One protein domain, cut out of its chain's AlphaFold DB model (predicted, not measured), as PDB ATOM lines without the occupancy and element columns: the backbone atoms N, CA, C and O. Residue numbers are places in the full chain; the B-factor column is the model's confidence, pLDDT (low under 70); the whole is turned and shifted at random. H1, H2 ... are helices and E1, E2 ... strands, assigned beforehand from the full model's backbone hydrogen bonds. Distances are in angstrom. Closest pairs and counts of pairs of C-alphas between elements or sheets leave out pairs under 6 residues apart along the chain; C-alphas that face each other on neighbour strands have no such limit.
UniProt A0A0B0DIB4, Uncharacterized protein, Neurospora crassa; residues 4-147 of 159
ATOM      1  N   LEU A   4     -20.225  32.940  29.071       90.56
ATOM      2  CA  LEU A   4     -21.389  32.091  29.271       90.56
ATOM      3  C   LEU A   4     -21.280  31.430  30.645       90.56
ATOM      4  O   LEU A   4     -20.214  30.954  31.031       90.56
ATOM      5  N   ARG A   5     -22.373  31.433  31.407       91.38
ATOM      6  CA  ARG A   5     -22.458  30.820  32.738       91.38
ATOM      7  C   ARG A   5     -23.590  29.810  32.749       91.38
ATOM      8  O   ARG A   5     -24.615  30.037  32.104       91.38
ATOM      9  N   TRP A   6     -23.441  28.739  33.514       91.62
ATOM     10  CA  TRP A   6     -24.495  27.743  33.662       91.62
ATOM     11  C   TRP A   6     -24.501  27.088  35.037       91.62
ATOM     12  O   TRP A   6     -23.539  27.153  35.804       91.62
ATOM     13  N   GLU A   7     -25.621  26.446  35.327       90.06
ATOM     14  CA  GLU A   7     -25.782  25.485  36.401       90.06
ATOM     15  C   GLU A   7     -25.964  24.088  35.838       90.06
ATOM     16  O   GLU A   7     -26.550  23.892  34.771       90.06
ATOM     17  N   LEU A   8     -25.442  23.127  36.590       86.56
ATOM     18  CA  LEU A   8     -25.512  21.719  36.270       86.56
ATOM     19  C   LEU A   8     -26.301  20.991  37.350       86.56
ATOM     20  O   LEU A   8     -25.979  21.105  38.538       86.56
ATOM     21  N   PHE A   9     -27.293  20.213  36.940       84.00
ATOM     22  CA  PHE A   9     -28.015  19.333  37.849       84.00
ATOM     23  C   PHE A   9     -28.547  18.094  37.123       84.00
ATOM     24  O   PHE A   9     -28.826  18.146  35.921       84.00
ATOM     25  N   PRO A  10     -28.671  16.964  37.837       81.25
ATOM     26  CA  PRO A  10     -29.295  15.774  37.290       81.25
ATOM     27  C   PRO A  10     -30.823  15.912  37.366       81.25
ATOM     28  O   PRO A  10     -31.356  16.447  38.338       81.25
ATOM     29  N   THR A  11     -31.542  15.396  36.372       79.50
ATOM     30  CA  THR A  11     -33.004  15.247  36.416       79.50
ATOM     31  C   THR A  11     -33.398  13.793  36.190       79.50
ATOM     32  O   THR A  11     -32.730  13.066  35.454       79.50
ATOM     33  N   LYS A  12     -34.455  13.327  36.860       70.56
ATOM     34  CA  LYS A  12     -34.876  11.921  36.804       70.56
ATOM     35  C   LYS A  12     -35.504  11.620  35.442       70.56
ATOM     36  O   LYS A  12     -36.492  12.243  35.063       70.56
ATOM     37  N   SER A  13     -34.962  10.637  34.733       66.12
ATOM     38  CA  SER A  13     -35.515  10.144  33.472       66.12
ATOM     39  C   SER A  13     -36.495   8.988  33.702       66.12
ATOM     40  O   SER A  13     -36.528   8.360  34.769       66.12
ATOM     41  N   ARG A  14     -37.288   8.655  32.673       62.66
ATOM     42  CA  ARG A  14     -38.093   7.422  32.677       62.66
ATOM     43  C   ARG A  14     -37.111   6.237  32.738       62.66
ATOM     44  O   ARG A  14     -36.123   6.234  32.011       62.66
ATOM     45  N   HIS A  15     -37.362   5.252  33.607       58.66
ATOM     46  CA  HIS A  15     -36.525   4.049  33.830       58.66
ATOM     47  C   HIS A  15     -35.296   4.187  34.759       58.66
ATOM     48  O   HIS A  15     -34.330   3.446  34.608       58.66
ATOM     49  N   GLY A  16     -35.312   5.094  35.745       57.97
ATOM     50  CA  GLY A  16     -34.299   5.097  36.822       57.97
ATOM     51  C   GLY A  16     -32.909   5.592  36.405       57.97
ATOM     52  O   GLY A  16     -31.927   5.338  37.096       57.97
ATOM     53  N   THR A  17     -32.830   6.302  35.280       66.06
ATOM     54  CA  THR A  17     -31.616   6.976  34.800       66.06
ATOM     55  C   THR A  17     -31.676   8.473  35.100       66.06
ATOM     56  O   THR A  17     -32.759   9.013  35.342       66.06
ATOM     57  N   TYR A  18     -30.524   9.149  35.092       70.94
ATOM     58  CA  TYR A  18     -30.444  10.605  35.238       70.94
ATOM     59  C   TYR A  18     -30.087  11.267  33.906       70.94
ATOM     60  O   TYR A  18     -29.094  10.912  33.278       70.94
ATOM     61  N   ASP A  19     -30.875  12.249  33.484       80.12
ATOM     62  CA  ASP A  19     -30.502  13.148  32.393       80.12
ATOM     63  C   ASP A  19     -29.715  14.338  32.972       80.12
ATOM     64  O   ASP A  19     -29.942  14.755  34.112       80.12
ATOM     65  N   LEU A  20     -28.766  14.879  32.206       84.69
ATOM     66  CA  LEU A  20     -27.923  15.991  32.647       84.69
ATOM     67  C   LEU A  20     -28.467  17.310  32.100       84.69
ATOM     68  O   LEU A  20     -28.529  17.491  30.885       84.69
ATOM     69  N   VAL A  21     -28.828  18.239  32.982       87.06
ATOM     70  CA  VAL A  21     -29.345  19.554  32.589       87.06
ATOM     71  C   VAL A  21     -28.242  20.605  32.680       87.06
ATOM     72  O   VAL A  21     -27.592  20.738  33.717       87.06
ATOM     73  N   ILE A  22     -28.066  21.367  31.598       90.38
ATOM     74  CA  ILE A  22     -27.231  22.569  31.511       90.38
ATOM     75  C   ILE A  22     -28.172  23.776  31.441       90.38
ATOM     76  O   ILE A  22     -28.730  24.094  30.383       90.38
ATOM     77  N   ALA A  23     -28.359  24.442  32.578       90.81
ATOM     78  CA  ALA A  23     -29.214  25.618  32.704       90.81
ATOM     79  C   ALA A  23     -28.382  26.896  32.579       90.81
ATOM     80  O   ALA A  23     -27.566  27.207  33.445       90.81
ATOM     81  N   TYR A  24     -28.563  27.646  31.492       90.00
ATOM     82  CA  TYR A  24     -27.784  28.861  31.238       90.00
ATOM     83  C   TYR A  24     -28.262  30.022  32.107       90.00
ATOM     84  O   TYR A  24     -29.448  30.343  32.130       90.00
ATOM     85  N   LYS A  25     -27.322  30.706  32.762       87.44
ATOM     86  CA  LYS A  25     -27.598  31.941  33.498       87.44
ATOM     87  C   LYS A  25     -27.533  33.122  32.543       87.44
ATOM     88  O   LYS A  25     -26.452  33.467  32.066       87.44
ATOM     89  N   ILE A  26     -28.681  33.740  32.290       78.31
ATOM     90  CA  ILE A  26     -28.764  34.989  31.534       78.31
ATOM     91  C   ILE A  26     -28.650  36.153  32.534       78.31
ATOM     92  O   ILE A  26     -29.361  36.153  33.537       78.31
ATOM     93  N   PRO A  27     -27.737  37.116  32.334       73.50
ATOM     94  CA  PRO A  27     -27.645  38.290  33.198       73.50
ATOM     95  C   PRO A  27     -28.899  39.173  33.073       73.50
ATOM     96  O   PRO A  27     -29.232  39.591  31.973       73.50
ATOM     97  N   ASN A  28     -29.556  39.518  34.186       65.81
ATOM     98  CA  ASN A  28     -30.769  40.359  34.168       65.81
ATOM     99  C   ASN A  28     -30.498  41.866  33.964       65.81
ATOM    100  O   ASN A  28     -31.427  42.622  33.710       65.81
ATOM    101  N   HIS A  29     -29.243  42.315  34.085       61.94
ATOM    102  CA  HIS A  29     -28.866  43.738  34.066       61.94
ATOM    103  C   HIS A  29     -27.736  44.011  33.066       61.94
ATOM    104  O   HIS A  29     -26.629  44.396  33.446       61.94
ATOM    105  N   GLN A  30     -27.978  43.747  31.783       72.00
ATOM    106  CA  GLN A  30     -27.029  44.057  30.711       72.00
ATOM    107  C   GLN A  30     -27.714  44.782  29.555       72.00
ATOM    108  O   GLN A  30     -28.921  44.673  29.379       72.00
ATOM    109  N   THR A  31     -26.921  45.530  28.785       79.56
ATOM    110  CA  THR A  31     -27.380  46.209  27.570       79.56
ATOM    111  C   THR A  31     -27.882  45.195  26.540       79.56
ATOM    112  O   THR A  31     -27.405  44.056  26.501       79.56
ATOM    113  N   ASP A  32     -28.796  45.618  25.665       81.38
ATOM    114  CA  ASP A  32     -29.373  44.762  24.619       81.38
ATOM    115  C   ASP A  32     -28.309  44.110  23.725       81.38
ATOM    116  O   ASP A  32     -28.440  42.952  23.332       81.38
ATOM    117  N   GLU A  33     -27.220  44.821  23.432       82.75
ATOM    118  CA  GLU A  33     -26.090  44.294  22.660       82.75
ATOM    119  C   GLU A  33     -25.382  43.144  23.379       82.75
ATOM    120  O   GLU A  33     -25.204  42.069  22.804       82.75
ATOM    121  N   LYS A  34     -25.064  43.306  24.669       81.06
ATOM    122  CA  LYS A  34     -24.446  42.236  25.465       81.06
ATOM    123  C   LYS A  34     -25.383  41.041  25.633       81.06
ATOM    124  O   LYS A  34     -24.942  39.893  25.608       81.06
ATOM    125  N   MET A  35     -26.687  41.286  25.742       82.62
ATOM    126  CA  MET A  35     -27.693  40.222  25.765       82.62
ATOM    127  C   MET A  35     -27.724  39.443  24.443       82.62
ATOM    128  O   MET A  35     -27.752  38.207  24.459       82.62
ATOM    129  N   LYS A  36     -27.639  40.132  23.295       85.94
ATOM    130  CA  LYS A  36     -27.518  39.502  21.967       85.94
ATOM    131  C   LYS A  36     -26.238  38.675  21.845       85.94
ATOM    132  O   LYS A  36     -26.290  37.550  21.342       85.94
ATOM    133  N   GLU A  37     -25.116  39.188  22.341       87.75
ATOM    134  CA  GLU A  37     -23.834  38.482  22.374       87.75
ATOM    135  C   GLU A  37     -23.902  37.196  23.214       87.75
ATOM    136  O   GLU A  37     -23.553  36.118  22.725       87.75
ATOM    137  N   VAL A  38     -24.434  37.262  24.442       89.06
ATOM    138  CA  VAL A  38     -24.627  36.087  25.313       89.06
ATOM    139  C   VAL A  38     -25.570  35.070  24.665       89.06
ATOM    140  O   VAL A  38     -25.293  33.867  24.676       89.06
ATOM    141  N   ALA A  39     -26.665  35.525  24.052       88.00
ATOM    142  CA  ALA A  39     -27.599  34.654  23.344       88.00
ATOM    143  C   ALA A  39     -26.962  33.990  22.110       88.00
ATOM    144  O   ALA A  39     -27.247  32.825  21.818       88.00
ATOM    145  N   SER A  40     -26.096  34.706  21.387       90.44
ATOM    146  CA  SER A  40     -25.303  34.162  20.280       90.44
ATOM    147  C   SER A  40     -24.322  33.096  20.773       90.44
ATOM    148  O   SER A  40     -24.305  31.978  20.253       90.44
ATOM    149  N   PHE A  41     -23.592  33.382  21.853       91.38
ATOM    150  CA  PHE A  41     -22.643  32.435  22.431       91.38
ATOM    151  C   PHE A  41     -23.339  31.166  22.952       91.38
ATOM    152  O   PHE A  41     -22.903  30.047  22.679       91.38
ATOM    153  N   ARG A  42     -24.504  31.315  23.596       91.19
ATOM    154  CA  ARG A  42     -25.360  30.187  23.998       91.19
ATOM    155  C   ARG A  42     -25.760  29.315  22.805       91.19
ATOM    156  O   ARG A  42     -25.737  28.091  22.918       91.19
ATOM    157  N   ARG A  43     -26.146  29.921  21.675       90.25
ATOM    158  CA  ARG A  43     -26.515  29.187  20.451       90.25
ATOM    159  C   ARG A  43     -25.331  28.393  19.897       90.25
ATOM    160  O   ARG A  43     -25.499  27.209  19.624       90.25
ATOM    161  N   ARG A  44     -24.140  28.999  19.826       91.62
ATOM    162  CA  ARG A  44     -22.901  28.313  19.409       91.62
ATOM    163  C   ARG A  44     -22.580  27.117  20.300       91.62
ATOM    164  O   ARG A  44     -22.341  26.031  19.788       91.62
ATOM    165  N   HIS A  45     -22.659  27.276  21.622       91.06
ATOM    166  CA  HIS A  45     -22.422  26.172  22.558       91.06
ATOM    167  C   HIS A  45     -23.422  25.023  22.376       91.06
ATOM    168  O   HIS A  45     -23.016  23.866  22.297       91.06
ATOM    169  N   LYS A  46     -24.721  25.322  22.229       89.75
ATOM    170  CA  LYS A  46     -25.742  24.299  21.934       89.75
ATOM    171  C   LYS A  46     -25.466  23.567  20.622       89.75
ATOM    172  O   LYS A  46     -25.637  22.353  20.575       89.75
ATOM    173  N   GLN A  47     -25.050  24.290  19.584       88.75
ATOM    174  CA  GLN A  47     -24.711  23.692  18.297       88.75
ATOM    175  C   GLN A  47     -23.504  22.754  18.424       88.75
ATOM    176  O   GLN A  47     -23.617  21.589  18.069       88.75
ATOM    177  N   CYS A  48     -22.419  23.204  19.062       88.38
ATOM    178  CA  CYS A  48     -21.239  22.370  19.314       88.38
ATOM    179  C   CYS A  48     -21.589  21.088  20.089       88.38
ATOM    180  O   CYS A  48     -21.077  20.013  19.790       88.38
ATOM    181  N   LEU A  49     -22.490  21.183  21.074       87.12
ATOM    182  CA  LEU A  49     -22.973  20.020  21.818       87.12
ATOM    183  C   LEU A  49     -23.763  19.045  20.940       87.12
ATOM    184  O   LEU A  49     -23.570  17.838  21.062       87.12
ATOM    185  N   ARG A  50     -24.625  19.553  20.053       84.00
ATOM    186  CA  ARG A  50     -25.367  18.727  19.088       84.00
ATOM    187  C   ARG A  50     -24.422  18.029  18.113       84.00
ATOM    188  O   ARG A  50     -24.586  16.838  17.889       84.00
ATOM    189  N   ASP A  51     -23.413  18.736  17.614       84.12
ATOM    190  CA  ASP A  51     -22.450  18.206  16.642       84.12
ATOM    191  C   ASP A  51     -21.527  17.137  17.252       84.12
ATOM    192  O   ASP A  51     -21.125  16.190  16.577       84.12
ATOM    193  N   ARG A  52     -21.210  17.252  18.550       81.44
ATOM    194  CA  ARG A  52     -20.405  16.268  19.298       81.44
ATOM    195  C   ARG A  52     -21.181  15.005  19.675       81.44
ATOM    196  O   ARG A  52     -20.566  13.994  20.017       81.44
ATOM    197  N   ILE A  53     -22.510  15.047  19.645       78.06
ATOM    198  CA  ILE A  53     -23.349  13.887  19.939       78.06
ATOM    199  C   ILE A  53     -23.539  13.087  18.648       78.06
ATOM    200  O   ILE A  53     -24.140  13.589  17.698       78.06
ATOM    201  N   PRO A  54     -23.063  11.832  18.585       67.00
ATOM    202  CA  PRO A  54     -23.216  11.031  17.383       67.00
ATOM    203  C   PRO A  54     -24.701  10.804  17.074       67.00
ATOM    204  O   PRO A  54     -25.485  10.427  17.945       67.00
ATOM    205  N   SER A  55     -25.073  10.974  15.803       60.34
ATOM    206  CA  SER A  55     -26.439  10.766  15.299       60.34
ATOM    207  C   SER A  55     -26.954   9.336  15.518       60.34
ATOM    208  O   SER A  55     -28.160   9.109  15.623       60.34
ATOM    209  N   LYS A  56     -26.036   8.368  15.638       56.31
ATOM    210  CA  LYS A  56     -26.300   6.984  16.034       56.31
ATOM    211  C   LYS A  56     -25.762   6.756  17.448       56.31
ATOM    212  O   LYS A  56     -24.557   6.649  17.652       56.31
ATOM    213  N   GLY A  57     -26.654   6.682  18.432       63.00
ATOM    214  CA  GLY A  57     -26.280   6.475  19.829       63.00
ATOM    215  C   GLY A  57     -27.460   6.597  20.788       63.00
ATOM    216  O   GLY A  57     -28.572   6.961  20.403       63.00
ATOM    217  N   SER A  58     -27.222   6.269  22.059       68.88
ATOM    218  CA  SER A  58     -28.207   6.492  23.120       68.88
ATOM    219  C   SER A  58     -28.291   7.968  23.512       68.88
ATOM    220  O   SER A  58     -29.380   8.439  23.814       68.88
ATOM    221  N   LEU A  59     -27.161   8.681  23.467       75.19
ATOM    222  CA  LEU A  59     -27.042  10.107  23.760       75.19
ATOM    223  C   LEU A  59     -27.900  10.948  22.818       75.19
ATOM    224  O   LEU A  59     -27.822  10.791  21.604       75.19
ATOM    225  N   ARG A  60     -28.690  11.864  23.376       79.44
ATOM    226  CA  ARG A  60     -29.454  12.860  22.612       79.44
ATOM    227  C   ARG A  60     -29.473  14.179  23.365       79.44
ATOM    228  O   ARG A  60     -29.370  14.184  24.585       79.44
ATOM    229  N   THR A  61     -29.663  15.287  22.665       84.12
ATOM    230  CA  THR A  61     -29.975  16.573  23.303       84.12
ATOM    231  C   THR A  61     -31.420  16.957  23.087       84.12
ATOM    232  O   THR A  61     -31.945  16.796  21.990       84.12
ATOM    233  N   GLU A  62     -32.018  17.544  24.112       87.94
ATOM    234  CA  GLU A  62     -33.303  18.222  24.050       87.94
ATOM    235  C   GLU A  62     -33.145  19.641  24.584       87.94
ATOM    236  O   GLU A  62     -32.366  19.884  25.502       87.94
ATOM    237  N   GLU A  63     -33.868  20.584  24.001       89.81
ATOM    238  CA  GLU A  63     -33.941  21.949  24.504       89.81
ATOM    239  C   GLU A  63     -35.271  22.138  25.234       89.81
ATOM    240  O   GLU A  63     -36.318  21.761  24.715       89.81
ATOM    241  N   TRP A  64     -35.219  22.683  26.447       89.44
ATOM    242  CA  TRP A  64     -36.407  23.031  27.228       89.44
ATOM    243  C   TRP A  64     -36.874  24.455  26.924       89.44
ATOM    244  O   TRP A  64     -36.095  25.279  26.448       89.44
ATOM    245  N   GLU A  65     -38.129  24.763  27.262       86.12
ATOM    246  CA  GLU A  65     -38.769  26.064  26.999       86.12
ATOM    247  C   GLU A  65     -37.990  27.251  27.581       86.12
ATOM    248  O   GLU A  65     -37.857  28.293  26.946       86.12
ATOM    249  N   ASN A  66     -37.374  27.077  28.755       81.81
ATOM    250  CA  ASN A  66     -36.528  28.100  29.380       81.81
ATOM    251  C   ASN A  66     -35.145  28.267  28.704       81.81
ATOM    252  O   ASN A  66     -34.279  28.993  29.194       81.81
ATOM    253  N   GLY A  67     -34.900  27.567  27.595       83.69
ATOM    254  CA  GLY A  67     -33.647  27.580  26.852       83.69
ATOM    255  C   GLY A  67     -32.520  26.768  27.492       83.69
ATOM    256  O   GLY A  67     -31.381  26.878  27.022       83.69
ATOM    257  N   SER A  68     -32.792  25.970  28.528       87.25
ATOM    258  CA  SER A  68     -31.839  24.984  29.057       87.25
ATOM    259  C   SER A  68     -31.636  23.849  28.059       87.25
ATOM    260  O   SER A  68     -32.530  23.525  27.277       87.25
ATOM    261  N   LEU A  69     -30.454  23.241  28.084       87.94
ATOM    262  CA  LEU A  69     -30.161  22.065  27.273       87.94
ATOM    263  C   LEU A  69     -30.102  20.836  28.174       87.94
ATOM    264  O   LEU A  69     -29.388  20.827  29.174       87.94
ATOM    265  N   VAL A  70     -30.821  19.792  27.795       87.19
ATOM    266  CA  VAL A  70     -30.803  18.500  28.470       87.19
ATOM    267  C   VAL A  70     -30.056  17.505  27.610       87.19
ATOM    268  O   VAL A  70     -30.447  17.230  26.478       87.19
ATOM    269  N   VAL A  71     -28.992  16.935  28.161       83.50
ATOM    270  CA  VAL A  71     -28.296  15.794  27.576       83.50
ATOM    271  C   VAL A  71     -28.973  14.531  28.101       83.50
ATOM    272  O   VAL A  71     -28.785  14.122  29.249       83.50
ATOM    273  N   LYS A  72     -29.819  13.952  27.250       77.31
ATOM    274  CA  LYS A  72     -30.628  12.769  27.521       77.31
ATOM    275  C   LYS A  72     -29.879  11.480  27.245       77.31
ATOM    276  O   LYS A  72     -29.044  11.410  26.340       77.31
ATOM    277  N   ARG A  73     -30.291  10.418  27.951       63.88
ATOM    278  CA  ARG A  73     -29.969   9.017  27.610       63.88
ATOM    279  C   ARG A  73     -28.472   8.774  27.380       63.88
ATOM    280  O   ARG A  73     -28.068   7.928  26.578       63.88
ATOM    281  N   ALA A  74     -27.631   9.443  28.157       57.00
ATOM    282  CA  ALA A  74     -26.187   9.238  28.171       57.00
ATOM    283  C   ALA A  74     -25.755   7.831  28.684       57.00
ATOM    284  O   ALA A  74     -24.621   7.663  29.105       57.00
ATOM    285  N   ARG A  75     -26.643   6.813  28.658       53.41
ATOM    286  CA  ARG A  75     -26.519   5.539  29.403       53.41
ATOM    287  C   ARG A  75     -26.068   5.800  30.848       53.41
ATOM    288  O   ARG A  75     -25.286   5.071  31.432       53.41
ATOM    289  N   VAL A  76     -26.629   6.857  31.436       52.56
ATOM    290  CA  VAL A  76     -26.294   7.420  32.753       52.56
ATOM    291  C   VAL A  76     -26.873   6.593  33.900       52.56
ATOM    292  O   VAL A  76     -27.303   7.118  34.921       52.56
ATOM    293  N   THR A  77     -26.930   5.274  33.760       51.84
ATOM    294  CA  THR A  77     -27.063   4.418  34.943       51.84
ATOM    295  C   THR A  77     -25.811   4.527  35.819       51.84
ATOM    296  O   THR A  77     -25.857   4.212  37.005       51.84
ATOM    297  N   SER A  78     -24.696   4.989  35.246       60.91
ATOM    298  CA  SER A  78     -23.409   5.094  35.913       60.91
ATOM    299  C   SER A  78     -23.138   6.431  36.600       60.91
ATOM    300  O   SER A  78     -22.252   6.416  37.447       60.91
ATOM    301  N   LEU A  79     -23.854   7.542  36.327       72.50
ATOM    302  CA  LEU A  79     -23.654   8.784  37.102       72.50
ATOM    303  C   LEU A  79     -24.136   8.555  38.529       72.50
ATOM    304  O   LEU A  79     -25.334   8.472  38.796       72.50
ATOM    305  N   THR A  80     -23.192   8.454  39.448       73.25
ATOM    306  CA  THR A  80     -23.473   8.179  40.856       73.25
ATOM    307  C   THR A  80     -23.650   9.458  41.651       73.25
ATOM    308  O   THR A  80     -24.395   9.474  42.628       73.25
ATOM    309  N   LYS A  81     -22.947  10.527  41.263       82.00
ATOM    310  CA  LYS A  81     -22.863  11.753  42.057       82.00
ATOM    311  C   LYS A  81     -22.436  12.945  41.209       82.00
ATOM    312  O   LYS A  81     -21.581  12.825  40.335       82.00
ATOM    313  N   ILE A  82     -22.975  14.117  41.535       85.06
ATOM    314  CA  ILE A  82     -22.429  15.410  41.113       85.06
ATOM    315  C   ILE A  82     -21.983  16.153  42.371       85.06
ATOM    316  O   ILE A  82     -22.784  16.370  43.279       85.06
ATOM    317  N   THR A  83     -20.716  16.556  42.424       86.75
ATOM    318  CA  THR A  83     -20.161  17.346  43.532       86.75
ATOM    319  C   THR A  83     -19.783  18.734  43.033       86.75
ATOM    320  O   THR A  83     -19.129  18.877  42.002       86.75
ATOM    321  N   LYS A  84     -20.178  19.771  43.771       86.69
ATOM    322  CA  LYS A  84     -19.768  21.156  43.511       86.69
ATOM    323  C   LYS A  84     -18.344  21.361  44.023       86.69
ATOM    324  O   LYS A  84     -18.061  21.057  45.177       86.69
ATOM    325  N   VAL A  85     -17.466  21.895  43.182       83.31
ATOM    326  CA  VAL A  85     -16.116  22.313  43.571       83.31
ATOM    327  C   VAL A  85     -16.146  23.812  43.814       83.31
ATOM    328  O   VAL A  85     -16.430  24.595  42.903       83.31
ATOM    329  N   ALA A  86     -15.868  24.206  45.052       82.19
ATOM    330  CA  ALA A  86     -15.747  25.603  45.430       82.19
ATOM    331  C   ALA A  86     -14.275  26.020  45.467       82.19
ATOM    332  O   ALA A  86     -13.418  25.259  45.914       82.19
ATOM    333  N   LYS A  87     -13.990  27.246  45.024       79.19
ATOM    334  CA  LYS A  87     -12.732  27.928  45.327       79.19
ATOM    335  C   LYS A  87     -12.993  28.924  46.452       79.19
ATOM    336  O   LYS A  87     -13.965  29.679  46.394       79.19
ATOM    337  N   TYR A  88     -12.126  28.917  47.460       71.06
ATOM    338  CA  TYR A  88     -12.184  29.853  48.578       71.06
ATOM    339  C   TYR A  88     -11.253  31.029  48.288       71.06
ATOM    340  O   TYR A  88     -10.036  30.920  48.391       71.06
ATOM    341  N   SER A  89     -11.838  32.149  47.877       63.34
ATOM    342  CA  SER A  89     -11.163  33.445  47.762       63.34
ATOM    343  C   SER A  89     -12.129  34.521  48.259       63.34
ATOM    344  O   SER A  89     -12.758  35.218  47.464       63.34
ATOM    345  N   GLY A  90     -12.337  34.567  49.578       76.94
ATOM    346  CA  GLY A  90     -13.414  35.334  50.208       76.94
ATOM    347  C   GLY A  90     -14.705  34.516  50.285       76.94
ATOM    348  O   GLY A  90     -14.783  33.562  51.055       76.94
ATOM    349  N   ALA A  91     -15.710  34.856  49.474       70.94
ATOM    350  CA  ALA A  91     -16.961  34.098  49.412       70.94
ATOM    351  C   ALA A  91     -16.787  32.776  48.628       70.94
ATOM    352  O   ALA A  91     -16.136  32.783  47.578       70.94
ATOM    353  N   PRO A  92     -17.380  31.647  49.072       72.69
ATOM    354  CA  PRO A  92     -17.301  30.383  48.344       72.69
ATOM    355  C   PRO A  92     -17.933  30.515  46.955       72.69
ATOM    356  O   PRO A  92     -19.149  30.660  46.819       72.69
ATOM    357  N   GLN A  93     -17.114  30.439  45.907       79.38
ATOM    358  CA  GLN A  93     -17.599  30.431  44.530       79.38
ATOM    359  C   GLN A  93     -17.490  29.023  43.955       79.38
ATOM    360  O   GLN A  93     -16.404  28.447  43.910       79.38
ATOM    361  N   ILE A  94     -18.609  28.479  43.467       81.81
ATOM    362  CA  ILE A  94     -18.599  27.218  42.719       81.81
ATOM    363  C   ILE A  94     -17.934  27.479  41.364       81.81
ATOM    364  O   ILE A  94     -18.452  28.238  40.537       81.81
ATOM    365  N   VAL A  95     -16.782  26.858  41.142       84.50
ATOM    366  CA  VAL A  95     -15.964  27.044  39.934       84.50
ATOM    367  C   VAL A  95     -16.112  25.891  38.948       84.50
ATOM    368  O   VAL A  95     -15.981  26.096  37.743       84.50
ATOM    369  N   SER A  96     -16.442  24.697  39.436       88.25
ATOM    370  CA  SER A  96     -16.659  23.518  38.602       88.25
ATOM    371  C   SER A  96     -17.569  22.493  39.279       88.25
ATOM    372  O   SER A  96     -17.862  22.565  40.475       88.25
ATOM    373  N   TYR A  97     -18.029  21.529  38.492       89.12
ATOM    374  CA  TYR A  97     -18.742  20.339  38.923       89.12
ATOM    375  C   TYR A  97     -17.868  19.111  38.659       89.12
ATOM    376  O   TYR A  97     -17.361  18.944  37.552       89.12
ATOM    377  N   LYS A  98     -17.722  18.234  39.655       90.69
ATOM    378  CA  LYS A  98     -17.221  16.866  39.475       90.69
ATOM    379  C   LYS A  98     -18.399  15.948  39.182       90.69
ATOM    380  O   LYS A  98     -19.284  15.820  40.030       90.69
ATOM    381  N   LEU A  99     -18.405  15.310  38.016       88.69
ATOM    382  CA  LEU A  99     -19.409  14.313  37.645       88.69
ATOM    383  C   LEU A  99     -18.788  12.925  37.807       88.69
ATOM    384  O   LEU A  99     -17.808  12.637  37.130       88.69
ATOM    385  N   TYR A 100     -19.335  12.096  38.697       87.75
ATOM    386  CA  TYR A 100     -18.815  10.763  39.017       87.75
ATOM    387  C   TYR A 100     -19.582   9.664  38.299       87.75
ATOM    388  O   TYR A 100     -20.807   9.620  38.367       87.75
ATOM    389  N   PHE A 101     -18.852   8.727  37.712       86.56
ATOM    390  CA  PHE A 101     -19.331   7.589  36.950       86.56
ATOM    391  C   PHE A 101     -18.771   6.291  37.524       86.56
ATOM    392  O   PHE A 101     -17.627   6.238  37.970       86.56
ATOM    393  N   ARG A 102     -19.548   5.210  37.458       85.44
ATOM    394  CA  ARG A 102     -19.039   3.858  37.755       85.44
ATOM    395  C   ARG A 102     -18.057   3.344  36.697       85.44
ATOM    396  O   ARG A 102     -17.162   2.580  37.029       85.44
ATOM    397  N   SER A 103     -18.239   3.748  35.439       85.19
ATOM    398  CA  SER A 103     -17.460   3.279  34.288       85.19
ATOM    399  C   SER A 103     -16.592   4.401  33.723       85.19
ATOM    400  O   SER A 103     -17.080   5.520  33.539       85.19
ATOM    401  N   SER A 104     -15.329   4.094  33.407       87.44
ATOM    402  CA  SER A 104     -14.439   5.003  32.673       87.44
ATOM    403  C   SER A 104     -14.997   5.333  31.293       87.44
ATOM    404  O   SER A 104     -14.996   6.494  30.903       87.44
ATOM    405  N   GLU A 105     -15.553   4.344  30.592       84.88
ATOM    406  CA  GLU A 105     -16.093   4.512  29.242       84.88
ATOM    407  C   GLU A 105     -17.242   5.532  29.216       84.88
ATOM    408  O   GLU A 105     -17.313   6.383  28.328       84.88
ATOM    409  N   ASP A 106     -18.132   5.493  30.212       81.00
ATOM    410  CA  ASP A 106     -19.235   6.453  30.303       81.00
ATOM    411  C   ASP A 106     -18.737   7.851  30.686       81.00
ATOM    412  O   ASP A 106     -19.222   8.844  30.134       81.00
ATOM    413  N   ALA A 107     -17.744   7.933  31.580       85.31
ATOM    414  CA  ALA A 107     -17.093   9.195  31.909       85.31
ATOM    415  C   ALA A 107     -16.432   9.812  30.669       85.31
ATOM    416  O   ALA A 107     -16.618  10.997  30.410       85.31
ATOM    417  N   GLU A 108     -15.715   9.018  29.869       86.12
ATOM    418  CA  GLU A 108     -15.063   9.456  28.629       86.12
ATOM    419  C   GLU A 108     -16.078   9.888  27.580       86.12
ATOM    420  O   GLU A 108     -15.919  10.931  26.939       86.12
ATOM    421  N   ARG A 109     -17.149   9.107  27.413       80.75
ATOM    422  CA  ARG A 109     -18.207   9.410  26.450       80.75
ATOM    423  C   ARG A 109     -18.867  10.745  26.774       80.75
ATOM    424  O   ARG A 109     -19.069  11.543  25.863       80.75
ATOM    425  N   LEU A 110     -19.180  11.010  28.045       82.50
ATOM    426  CA  LEU A 110     -19.790  12.279  28.431       82.50
ATOM    427  C   LEU A 110     -18.773  13.431  28.466       82.50
ATOM    428  O   LEU A 110     -19.114  14.536  28.047       82.50
ATOM    429  N   ALA A 111     -17.521  13.186  28.863       85.75
ATOM    430  CA  ALA A 111     -16.453  14.187  28.832       85.75
ATOM    431  C   ALA A 111     -16.187  14.713  27.411       85.75
ATOM    432  O   ALA A 111     -16.037  15.919  27.221       85.75
ATOM    433  N   LYS A 112     -16.237  13.846  26.389       81.25
ATOM    434  CA  LYS A 112     -16.135  14.253  24.972       81.25
ATOM    435  C   LYS A 112     -17.246  15.212  24.535       81.25
ATOM    436  O   LYS A 112     -17.044  16.002  23.609       81.25
ATOM    437  N   VAL A 113     -18.402  15.144  25.197       82.12
ATOM    438  CA  VAL A 113     -19.564  15.988  24.903       82.12
ATOM    439  C   VAL A 113     -19.525  17.279  25.715       82.12
ATOM    440  O   VAL A 113     -19.671  18.334  25.119       82.12
ATOM    441  N   VAL A 114     -19.319  17.233  27.037       83.31
ATOM    442  CA  VAL A 114     -19.506  18.405  27.928       83.31
ATOM    443  C   VAL A 114     -18.284  18.775  28.783       83.31
ATOM    444  O   VAL A 114     -18.343  19.735  29.546       83.31
ATOM    445  N   GLY A 115     -17.189  18.016  28.711       73.38
ATOM    446  CA  GLY A 115     -16.082  18.064  29.674       73.38
ATOM    447  C   GLY A 115     -15.003  19.123  29.441       73.38
ATOM    448  O   GLY A 115     -14.088  19.178  30.251       73.38
ATOM    449  N   PHE A 116     -15.067  19.940  28.383       77.81
ATOM    450  CA  PHE A 116     -14.091  21.013  28.088       77.81
ATOM    451  C   PHE A 116     -12.622  20.628  28.371       77.81
ATOM    452  O   PHE A 116     -12.003  21.128  29.305       77.81
ATOM    453  N   GLY A 117     -12.067  19.690  27.600       63.66
ATOM    454  CA  GLY A 117     -10.656  19.290  27.730       63.66
ATOM    455  C   GLY A 117     -10.311  18.499  29.001       63.66
ATOM    456  O   GLY A 117      -9.150  18.149  29.205       63.66
ATOM    457  N   SER A 118     -11.288  18.178  29.857       72.62
ATOM    458  CA  SER A 118     -11.051  17.304  31.004       72.62
ATOM    459  C   SER A 118     -11.108  15.829  30.605       72.62
ATOM    460  O   SER A 118     -12.147  15.291  30.225       72.62
ATOM    461  N   ASN A 119      -9.967  15.153  30.736       84.81
ATOM    462  CA  ASN A 119      -9.926  13.696  30.696       84.81
ATOM    463  C   ASN A 119     -10.467  13.129  32.016       84.81
ATOM    464  O   ASN A 119     -10.129  13.661  33.084       84.81
ATOM    465  N   PRO A 120     -11.273  12.056  31.973       90.69
ATOM    466  CA  PRO A 120     -11.702  11.366  33.178       90.69
ATOM    467  C   PRO A 120     -10.530  10.871  34.027       90.69
ATOM    468  O   PRO A 120      -9.494  10.459  33.512       90.69
ATOM    469  N   ARG A 121     -10.708  10.894  35.348       91.56
ATOM    470  CA  ARG A 121      -9.724  10.462  36.345       91.56
ATOM    471  C   ARG A 121     -10.369   9.487  37.331       91.56
ATOM    472  O   ARG A 121     -11.525   9.702  37.696       91.56
ATOM    473  N   PRO A 122      -9.653   8.455  37.798       93.00
ATOM    474  CA  PRO A 122     -10.158   7.581  38.848       93.00
ATOM    475  C   PRO A 122     -10.139   8.287  40.221       93.00
ATOM    476  O   PRO A 122      -9.217   9.040  40.530       93.00
ATOM    477  N   GLU A 123     -11.154   8.049  41.054       92.50
ATOM    478  CA  GLU A 123     -11.258   8.495  42.455       92.50
ATOM    479  C   GLU A 123     -12.176   7.531  43.227       92.50
ATOM    480  O   GLU A 123     -13.348   7.381  42.887       92.50
ATOM    481  N   ASN A 124     -11.648   6.871  44.266       89.06
ATOM    482  CA  ASN A 124     -12.394   5.994  45.187       89.06
ATOM    483  C   ASN A 124     -13.294   4.945  44.494       89.06
ATOM    484  O   ASN A 124     -14.479   4.826  44.806       89.06
ATOM    485  N   GLY A 125     -12.754   4.210  43.517       85.56
ATOM    486  CA  GLY A 125     -13.508   3.185  42.776       85.56
ATOM    487  C   GLY A 125     -14.539   3.739  41.783       85.56
ATOM    488  O   GLY A 125     -15.353   2.988  41.256       85.56
ATOM    489  N   SER A 126     -14.522   5.048  41.526       90.69
ATOM    490  CA  SER A 126     -15.309   5.724  40.490       90.69
ATOM    491  C   SER A 126     -14.390   6.467  39.520       90.69
ATOM    492  O   SER A 126     -13.204   6.647  39.782       90.69
ATOM    493  N   TRP A 127     -14.946   6.934  38.410       91.81
ATOM    494  CA  TRP A 127     -14.291   7.805  37.438       91.81
ATOM    495  C   TRP A 127     -14.990   9.151  37.409       91.81
ATOM    496  O   TRP A 127     -16.210   9.201  37.460       91.81
ATOM    497  N   TYR A 128     -14.261  10.254  37.315       91.19
ATOM    498  CA  TYR A 128     -14.876  11.574  37.246       91.19
ATOM    499  C   TYR A 128     -14.177  12.483  36.251       91.19
ATOM    500  O   TYR A 128     -12.984  12.350  36.004       91.19
ATOM    501  N   PHE A 129     -14.913  13.453  35.721       91.06
ATOM    502  CA  PHE A 129     -14.333  14.584  35.001       91.06
ATOM    503  C   PHE A 129     -14.886  15.902  35.555       91.06
ATOM    504  O   PHE A 129     -15.846  15.916  36.337       91.06
ATOM    505  N   LEU A 130     -14.233  17.007  35.193       89.75
ATOM    506  CA  LEU A 130     -14.572  18.342  35.672       89.75
ATOM    507  C   LEU A 130     -15.298  19.118  34.584       89.75
ATOM    508  O   LEU A 130     -14.788  19.287  33.485       89.75
ATOM    509  N   MET A 131     -16.461  19.655  34.921       89.56
ATOM    510  CA  MET A 131     -17.170  20.596  34.065       89.56
ATOM    511  C   MET A 131     -17.101  21.994  34.690       89.56
ATOM    512  O   MET A 131     -17.510  22.143  35.845       89.56
ATOM    513  N   PRO A 132     -16.600  23.027  33.992       90.00
ATOM    514  CA  PRO A 132     -16.569  24.382  34.541       90.00
ATOM    515  C   PRO A 132     -17.992  24.931  34.739       90.00
ATOM    516  O   PRO A 132     -18.948  24.401  34.180       90.00
ATOM    517  N   THR A 133     -18.161  25.985  35.545       90.69
ATOM    518  CA  THR A 133     -19.456  26.697  35.706       90.69
ATOM    519  C   THR A 133     -19.628  27.874  34.746       90.69
ATOM    520  O   THR A 133     -20.708  28.468  34.647       90.69
ATOM    521  N   LYS A 134     -18.545  28.261  34.072       90.94
ATOM    522  CA  LYS A 134     -18.493  29.381  33.141       90.94
ATOM    523  C   LYS A 134     -17.384  29.172  32.122       90.94
ATOM    524  O   LYS A 134     -16.354  28.601  32.460       90.94
ATOM    525  N   ILE A 135     -17.568  29.716  30.930       90.88
ATOM    526  CA  ILE A 135     -16.564  29.718  29.866       90.88
ATOM    527  C   ILE A 135     -16.568  31.077  29.171       90.88
ATOM    528  O   ILE A 135     -17.617  31.717  29.044       90.88
ATOM    529  N   ARG A 136     -15.391  31.538  28.749       91.88
ATOM    530  CA  ARG A 136     -15.249  32.746  27.929       91.88
ATOM    531  C   ARG A 136     -15.128  32.368  26.460       91.88
ATOM    532  O   ARG A 136     -14.499  31.360  26.148       91.88
ATOM    533  N   ASP A 137     -15.686  33.189  25.584       90.62
ATOM    534  CA  ASP A 137     -15.641  32.998  24.129       90.62
ATOM    535  C   ASP A 137     -14.222  33.045  23.539       90.62
ATOM    536  O   ASP A 137     -13.962  32.447  22.499       90.62
ATOM    537  N   ASP A 138     -13.288  33.713  24.214       90.25
ATOM    538  CA  ASP A 138     -11.887  33.839  23.806       90.25
ATOM    539  C   ASP A 138     -10.934  32.826  24.464       90.25
ATOM    540  O   ASP A 138      -9.752  32.773  24.106       90.25
ATOM    541  N   SER A 139     -11.433  32.016  25.403       90.62
ATOM    542  CA  SER A 139     -10.614  31.057  26.150       90.62
ATOM    543  C   SER A 139     -10.090  29.920  25.271       90.62
ATOM    544  O   SER A 139     -10.756  29.475  24.336       90.62
ATOM    545  N   GLU A 140      -8.902  29.409  25.598       87.81
ATOM    546  CA  GLU A 140      -8.340  28.219  24.943       87.81
ATOM    547  C   GLU A 140      -9.251  27.000  25.125       87.81
ATOM    548  O   GLU A 140      -9.514  26.282  24.166       87.81
ATOM    549  N   GLU A 141      -9.824  26.835  26.321       87.12
ATOM    550  CA  GLU A 141     -10.822  25.801  26.619       87.12
ATOM    551  C   GLU A 141     -12.015  25.851  25.650       87.12
ATOM    552  O   GLU A 141     -12.436  24.813  25.135       87.12
ATOM    553  N   TRP A 142     -12.544  27.048  25.356       90.31
ATOM    554  CA  TRP A 142     -13.607  27.210  24.363       90.31
ATOM    555  C   TRP A 142     -13.125  26.877  22.950       90.31
ATOM    556  O   TRP A 142     -13.806  26.145  22.238       90.31
ATOM    557  N   LYS A 143     -11.956  27.379  22.542       87.94
ATOM    558  CA  LYS A 143     -11.421  27.157  21.189       87.94
ATOM    559  C   LYS A 143     -11.199  25.671  20.893       87.94
ATOM    560  O   LYS A 143     -11.572  25.211  19.815       87.94
ATOM    561  N   SER A 144     -10.667  24.919  21.858       83.62
ATOM    562  CA  SER A 144     -10.510  23.459  21.764       83.62
ATOM    563  C   SER A 144     -11.860  22.734  21.757       83.62
ATOM    564  O   SER A 144     -12.046  21.720  21.083       83.62
ATOM    565  N   PHE A 145     -12.845  23.261  22.487       84.62
ATOM    566  CA  PHE A 145     -14.196  22.715  22.494       84.62
ATOM    567  C   PHE A 145     -14.965  22.975  21.186       84.62
ATOM    568  O   PHE A 145     -15.693  22.105  20.705       84.62
ATOM    569  N   GLU A 146     -14.807  24.143  20.577       85.88
ATOM    570  CA  GLU A 146     -15.475  24.495  19.324       85.88
ATOM    571  C   GLU A 146     -14.875  23.753  18.121       85.88
ATOM    572  O   GLU A 146     -15.604  23.376  17.208       85.88
ATOM    573  N   ASN A 147     -13.571  23.458  18.153       76.06
ATOM    574  CA  ASN A 147     -12.864  22.758  17.080       76.06
ATOM    575  C   ASN A 147     -12.418  21.350  17.507       76.06
ATOM    576  O   ASN A 147     -11.249  21.150  17.832       76.06
TER     577      ASN A 147
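This is residues 4 to 147 of the 159 residues of an uncharacterized protein of Neurospora crassa (UniProt A0A0B0DIB4). Two strongly twisted antiparallel sheets lie partly face to face as a sandwich, with H1 over one face of the sheet E3 E4 E2 E1 E9 and H2 over one face of the sheet E5 E6 E8 E7. E8 runs on into E9 and joins the two sheets, and the short H3 follows. The printed part has 144 residues with three named helices and nine named strands, in the order E1 E2 H1 E3 E4 E5 E6 H2 E7 E8 E9 H3, a mixed class. It is compact, with a radius of gyration of the C-alphas of 15.3 A and spans of 46 by 40 by 29 A.

In the sheet of five strands, E3, residues 60 to 63, E4, residues 69 to 72, E2, residues 18 to 25, E1, residues 4 to 12, and E9, residues 134 to 136, stand in that order, each antiparallel to its neighbours. N 62 and O 70 of the hairpin E3 and E4 are 2.9 A apart, N 22 and O 69 of E4 and E2 2.8 A, N 7 and O 23 of the hairpin E1 and E2 2.8 A, and N 4 and O 135 of E1 and E9 2.9 A, each within hydrogen-bond range. H1, residues 32 to 52, is on this sheet at a height of 8.2 A, slantwise to the strands at 53 degrees to E1 on the local plane. E2, H1 and E3 form a split strand-helix-strand unit, two strands running the same way with E4 between them, its crossover right-handed. The other sheet holds E5, residues 79 to 89, E6, 91 to 101, E8, 126 to 132, and E7, 121 to 123, in that order and curled like part of a barrel. Within range are N 85 and O 96 of the hairpin E5 and E6 at 2.8 A, N 101 and O 127 of E6 and E8 at 2.7 A, and N 121 and O 128 of the hairpin E7 and E8 at 2.8 A. H2, residues 104 to 114, is on this sheet over E6 and E8 at a height of 8.6 A, along the strands at 7 degrees to E8 on the local plane. E6, H2 and E7 form a second split unit, with E8 between the strands, also right-handed. Each sheet with its helix makes two layers, a helix on one face of a sheet. The facing parts of the sandwich, two sheets face to face, are 10.0 A centre to centre. H1 and H2 touch only at their ends, closest at the C-alphas of Arg 52 and Val 113, 5.7 A. H3, residues 140 to 146, only just touches H1, with 3 pairs of C-alphas within 8 A, closest those of Glu 146 and Cys 48, 6.1 A. Every O i to N i+4 pair is within hydrogen-bond range in H1 and H3, and 6 of 7 in H2.

E1 begins at C-alpha 4, (-21.389, 32.091, 29.271), and is 25.4 A long; E2 is 21.6 A. H1 is 30.3 A, E5 29.6 A and E6 29.4 A. H3 ends at C-alpha 146, (-15.475, 24.495, 19.324).

The C-alphas farthest apart are those of Asp 32 and Gly 125, 48.1 A. The printed part has no cut, and no link is long. The mean pLDDT of the printed part is 81.6, with residues 13 to 17, 28 to 29, 54 to 58, 73 to 78, 89 and 117 under 70.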